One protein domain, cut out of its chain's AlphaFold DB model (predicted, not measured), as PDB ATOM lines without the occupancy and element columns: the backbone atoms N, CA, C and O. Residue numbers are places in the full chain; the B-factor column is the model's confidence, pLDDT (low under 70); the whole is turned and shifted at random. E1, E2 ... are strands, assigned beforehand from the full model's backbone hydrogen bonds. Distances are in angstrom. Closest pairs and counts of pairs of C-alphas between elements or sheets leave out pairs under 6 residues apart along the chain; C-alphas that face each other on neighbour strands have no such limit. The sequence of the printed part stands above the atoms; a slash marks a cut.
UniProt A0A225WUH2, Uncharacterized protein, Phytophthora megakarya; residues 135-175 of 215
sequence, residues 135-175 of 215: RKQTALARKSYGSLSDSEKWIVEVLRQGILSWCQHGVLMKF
ATOM      1  N   ARG A 135     -12.683  -0.378  -2.032       62.94
ATOM      2  CA  ARG A 135     -13.556  -1.378  -1.391       62.94
ATOM      3  C   ARG A 135     -13.027  -2.812  -1.497       62.94
ATOM      4  O   ARG A 135     -13.506  -3.678  -0.778       62.94
ATOM      5  N   LYS A 136     -12.061  -3.062  -2.387       77.50
ATOM      6  CA  LYS A 136     -11.416  -4.367  -2.584       77.50
ATOM      7  C   LYS A 136     -10.064  -4.468  -1.869       77.50
ATOM      8  O   LYS A 136      -9.343  -5.432  -2.103       77.50
ATOM      9  N   GLN A 137      -9.689  -3.479  -1.057       77.94
ATOM     10  CA  GLN A 137      -8.452  -3.473  -0.273       77.94
ATOM     11  C   GLN A 137      -8.780  -3.296   1.210       77.94
ATOM     12  O   GLN A 137      -9.688  -2.543   1.563       77.94
ATOM     13  N   THR A 138      -8.039  -3.965   2.086       82.69
ATOM     14  CA  THR A 138      -8.151  -3.741   3.534       82.69
ATOM     15  C   THR A 138      -7.623  -2.364   3.943       82.69
ATOM     16  O   THR A 138      -6.911  -1.693   3.191       82.69
ATOM     17  N   ALA A 139      -7.944  -1.930   5.166       83.50
ATOM     18  CA  ALA A 139      -7.434  -0.673   5.709       83.50
ATOM     19  C   ALA A 139      -5.894  -0.636   5.748       83.50
ATOM     20  O   ALA A 139      -5.308   0.401   5.440       83.50
ATOM     21  N   LEU A 140      -5.244  -1.764   6.054       84.50
ATOM     22  CA  LEU A 140      -3.788  -1.856   6.131       84.50
ATOM     23  C   LEU A 140      -3.133  -1.894   4.744       84.50
ATOM     24  O   LEU A 140      -2.099  -1.264   4.540       84.50
ATOM     25  N   ALA A 141      -3.775  -2.537   3.763       84.44
ATOM     26  CA  ALA A 141      -3.323  -2.569   2.367       84.44
ATOM     27  C   ALA A 141      -3.383  -1.209   1.654       84.44
ATOM     28  O   ALA A 141      -2.743  -1.018   0.617       84.44
ATOM     29  N   ARG A 142      -4.153  -0.260   2.195       83.75
ATOM     30  CA  ARG A 142      -4.226   1.122   1.693       83.75
ATOM     31  C   ARG A 142      -3.059   1.984   2.172       83.75
ATOM     32  O   ARG A 142      -2.794   3.027   1.574       83.75
ATOM     33  N   LYS A 143      -2.380   1.574   3.244       87.12
ATOM     34  CA  LYS A 143      -1.247   2.286   3.838       87.12
ATOM     35  C   LYS A 143       0.056   1.829   3.177       87.12
ATOM     36  O   LYS A 143       0.177   0.699   2.710       87.12
ATOM     37  N   SER A 144       1.051   2.711   3.116       83.00
ATOM     38  CA  SER A 144       2.398   2.335   2.671       83.00
ATOM     39  C   SER A 144       3.173   1.701   3.831       83.00
ATOM     40  O   SER A 144       2.951   2.065   4.985       83.00
ATOM     41  N   TYR A 145       4.120   0.802   3.548       82.94
ATOM     42  CA  TYR A 145       4.885   0.086   4.583       82.94
ATOM     43  C   TYR A 145       5.542   1.014   5.623       82.94
ATOM     44  O   TYR A 145       5.490   0.749   6.819       82.94
ATOM     45  N   GLY A 146       6.109   2.144   5.183       83.38
ATOM     46  CA  GLY A 146       6.740   3.130   6.071       83.38
ATOM     47  C   GLY A 146       5.765   3.918   6.956       83.38
ATOM     48  O   GLY A 146       6.201   4.580   7.888       83.38
ATOM     49  N   SER A 147       4.460   3.845   6.677       88.12
ATOM     50  CA  SER A 147       3.394   4.459   7.482       88.12
ATOM     51  C   SER A 147       2.715   3.482   8.450       88.12
ATOM     52  O   SER A 147       1.782   3.870   9.154       88.12
ATOM     53  N   LEU A 148       3.154   2.217   8.463       84.25
ATOM     54  CA  LEU A 148       2.672   1.209   9.401       84.25
ATOM     55  C   LEU A 148       3.410   1.342  10.733       84.25
ATOM     56  O   LEU A 148       4.643   1.411  10.757       84.25
ATOM     57  N   SER A 149       2.668   1.329  11.840       86.75
ATOM     58  CA  SER A 149       3.270   1.153  13.163       86.75
ATOM     59  C   SER A 149       3.915  -0.231  13.276       86.75
ATOM     60  O   SER A 149       3.581  -1.156  12.534       86.75
ATOM     61  N   ASP A 150       4.827  -0.416  14.229       85.25
ATOM     62  CA  ASP A 150       5.422  -1.739  14.430       85.25
ATOM     63  C   ASP A 150       4.367  -2.776  14.822       85.25
ATOM     64  O   ASP A 150       4.411  -3.886  14.310       85.25
ATOM     65  N   SER A 151       3.352  -2.404  15.608       82.69
ATOM     66  CA  SER A 151       2.207  -3.281  15.890       82.69
ATOM     67  C   SER A 151       1.427  -3.663  14.629       82.69
ATOM     68  O   SER A 151       1.074  -4.825  14.466       82.69
ATOM     69  N   GLU A 152       1.215  -2.725  13.706       85.06
ATOM     70  CA  GLU A 152       0.545  -2.959  12.425       85.06
ATOM     71  C   GLU A 152       1.337  -3.892  11.504       85.06
ATOM     72  O   GLU A 152       0.752  -4.717  10.805       85.06
ATOM     73  N   LYS A 153       2.671  -3.832  11.551       86.75
ATOM     74  CA  LYS A 153       3.542  -4.778  10.840       86.75
ATOM     75  C   LYS A 153       3.490  -6.193  11.411       86.75
ATOM     76  O   LYS A 153       3.997  -7.096  10.765       86.75
ATOM     77  N   TRP A 154       2.899  -6.418  12.584       79.44
ATOM     78  CA  TRP A 154       2.690  -7.764  13.130       79.44
ATOM     79  C   TRP A 154       1.286  -8.310  12.862       79.44
ATOM     80  O   TRP A 154       1.047  -9.490  13.107       79.44
ATOM     81  N   ILE A 155       0.375  -7.495  12.317       83.38
ATOM     82  CA  ILE A 155      -0.997  -7.916  12.022       83.38
ATOM     83  C   ILE A 155      -1.005  -8.862  10.815       83.38
ATOM     84  O   ILE A 155      -0.442  -8.572   9.755       83.38
ATOM     85  N   VAL A 156      -1.689  -9.992  10.984       79.31
ATOM     86  CA  VAL A 156      -2.113 -10.879   9.898       79.31
ATOM     87  C   VAL A 156      -3.586 -10.597   9.654       79.31
ATOM     88  O   VAL A 156      -4.433 -10.923  10.486       79.31
ATOM     89  N   GLU A 157      -3.903  -9.923   8.551       77.62
ATOM     90  CA  GLU A 157      -5.296  -9.631   8.230       77.62
ATOM     91  C   GLU A 157      -6.026 -10.890   7.763       77.62
ATOM     92  O   GLU A 157      -5.564 -11.610   6.876       77.62
ATOM     93  N   VAL A 158      -7.206 -11.125   8.340       71.12
ATOM     94  CA  VAL A 158      -8.108 -12.179   7.885       71.12
ATOM     95  C   VAL A 158      -8.799 -11.712   6.609       71.12
ATOM     96  O   VAL A 158      -9.507 -10.701   6.584       71.12
ATOM     97  N   LEU A 159      -8.586 -12.486   5.552       66.12
ATOM     98  CA  LEU A 159      -9.284 -12.417   4.278       66.12
ATOM     99  C   LEU A 159     -10.803 -12.342   4.476       66.12
ATOM    100  O   LEU A 159     -11.425 -13.278   4.974       66.12
ATOM    101  N   ARG A 160     -11.417 -11.232   4.057       62.56
ATOM    102  CA  ARG A 160     -12.879 -11.114   3.966       62.56
ATOM    103  C   ARG A 160     -13.321 -11.261   2.516       62.56
ATOM    104  O   ARG A 160     -12.612 -10.850   1.597       62.56
ATOM    105  N   GLN A 161     -14.508 -11.822   2.312       63.69
ATOM    106  CA  GLN A 161     -15.059 -12.063   0.979       63.69
ATOM    107  C   GLN A 161     -15.147 -10.756   0.168       63.69
ATOM    108  O   GLN A 161     -15.624  -9.734   0.663       63.69
ATOM    109  N   GLY A 162     -14.641 -10.775  -1.069       68.25
ATOM    110  CA  GLY A 162     -14.601  -9.605  -1.959       68.25
ATOM    111  C   GLY A 162     -13.379  -8.682  -1.806       68.25
ATOM    112  O   GLY A 162     -13.268  -7.700  -2.547       68.25
ATOM    113  N   ILE A 163     -12.446  -8.991  -0.895       74.56
ATOM    114  CA  ILE A 163     -11.159  -8.292  -0.767       74.56
ATOM    115  C   ILE A 163     -10.118  -8.957  -1.675       74.56
ATOM    116  O   ILE A 163      -9.842 -10.144  -1.564       74.56
ATOM    117  N   LEU A 164      -9.510  -8.168  -2.563       72.69
ATOM    118  CA  LEU A 164      -8.477  -8.604  -3.509       72.69
ATOM    119  C   LEU A 164      -7.061  -8.196  -3.077       72.69
ATOM    120  O   LEU A 164      -6.095  -8.513  -3.766       72.69
ATOM    121  N   SER A 165      -6.908  -7.437  -1.991       77.25
ATOM    122  CA  SER A 165      -5.598  -7.052  -1.465       77.25
ATOM    123  C   SER A 165      -5.645  -6.835   0.044       77.25
ATOM    124  O   SER A 165      -6.506  -6.101   0.530       77.25
ATOM    125  N   TRP A 166      -4.709  -7.444   0.765       82.88
ATOM    126  CA  TRP A 166      -4.553  -7.332   2.218       82.88
ATOM    127  C   TRP A 166      -3.073  -7.285   2.594       82.88
ATOM    128  O   TRP A 166      -2.214  -7.500   1.740       82.88
ATOM    129  N   CYS A 167      -2.767  -7.010   3.856       81.62
ATOM    130  CA  CYS A 167      -1.413  -7.053   4.390       81.62
ATOM    131  C   CYS A 167      -1.240  -8.215   5.374       81.62
ATOM    132  O   CYS A 167      -2.063  -8.421   6.267       81.62
ATOM    133  N   GLN A 168      -0.136  -8.946   5.241       79.19
ATOM    134  CA  GLN A 168       0.313  -9.936   6.216       79.19
ATOM    135  C   GLN A 168       1.712  -9.560   6.681       79.19
ATOM    136  O   GLN A 168       2.629  -9.443   5.872       79.19
ATOM    137  N   HIS A 169       1.869  -9.327   7.980       81.12
ATOM    138  CA  HIS A 169       3.113  -8.824   8.558       81.12
ATOM    139  C   HIS A 169       3.640  -7.545   7.868       81.12
ATOM    140  O   HIS A 169       4.823  -7.399   7.562       81.12
ATOM    141  N   GLY A 170       2.723  -6.638   7.512       79.62
ATOM    142  CA  GLY A 170       3.023  -5.433   6.731       79.62
ATOM    143  C   GLY A 170       3.332  -5.666   5.244       79.62
ATOM    144  O   GLY A 170       3.421  -4.696   4.492       79.62
ATOM    145  N   VAL A 171       3.452  -6.913   4.777       81.25
ATOM    146  CA  VAL A 171       3.658  -7.233   3.358       81.25
ATOM    147  C   VAL A 171       2.326  -7.201   2.622       81.25
ATOM    148  O   VAL A 171       1.392  -7.918   2.972       81.25
ATOM    149  N   LEU A 172       2.257  -6.386   1.570       85.56
ATOM    150  CA  LEU A 172       1.073  -6.267   0.727       85.56
ATOM    151  C   LEU A 172       0.906  -7.502  -0.170       85.56
ATOM    152  O   LEU A 172       1.707  -7.730  -1.076       85.56
ATOM    153  N   MET A 173      -0.193  -8.221   0.020       82.94
ATOM    154  CA  MET A 173      -0.647  -9.332  -0.813       82.94
ATOM    155  C   MET A 173      -1.752  -8.873  -1.773       82.94
ATOM    156  O   MET A 173      -2.547  -7.976  -1.464       82.94
ATOM    157  N   LYS A 174      -1.795  -9.462  -2.976       81.19
ATOM    158  CA  LYS A 174      -2.781  -9.160  -4.029       81.19
ATOM    159  C   LYS A 174      -3.246 -10.440  -4.710       81.19
ATOM    160  O   LYS A 174      -2.414 -11.196  -5.196       81.19
ATOM    161  N   PHE A 175      -4.557 -10.616  -4.820       72.69
ATOM    162  CA  PHE A 175      -5.176 -11.719  -5.545       72.69
ATOM    163  C   PHE A 175      -5.706 -11.255  -6.910       72.69
ATOM    164  O   PHE A 175      -6.367 -10.213  -7.000       72.69
TER     165      PHE A 175
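What this domain is: This is residues 135 to 175 of the 215 residues of an uncharacterized protein of Phytophthora megakarya (UniProt A0A225WUH2). There is little regular structure here: one small hairpin of two short strands, E1 and E2, follows a long winding stretch with no named element, residues 135 to 164. That stretch makes a wide loop, running out to Gly 146 and folding back to Gln 161. The printed part has 41 residues, with no named helix and the antiparallel strands E1 then E2, which hold only 8 of them; the class is all strand. It is compact, with a radius of gyration of the C-alphas of 9.3 A, yet elongated, spanning 27 by 15 by 13 A.

How they stand to each other: E1, residues 165 to 168, and E2, residues 171 to 174, form a hairpin with a tight link of 2 residues. They are antiparallel, with 151 degrees between their directions. C-alphas 165 and 174 face each other at 4.4 A. N 173 and O 166, 2.8 A apart, and N 168 and O 171, 2.9 A apart, are within hydrogen-bond range.

Where its parts are: E1 begins at C-alpha 165, (-5.598, -7.052, -1.465), and measures 10.1 A. E2 measures 10.0 A and ends at C-alpha 174, (-2.781, -9.160, -4.029).

The domain as a whole: The two C-alphas farthest apart, those of Gly 146 and Gln 161, are 27.1 A apart. The printed part has no cut. Mean pLDDT of the printed part is 79.4; residue 135 and residues 159 to 162 are under 70.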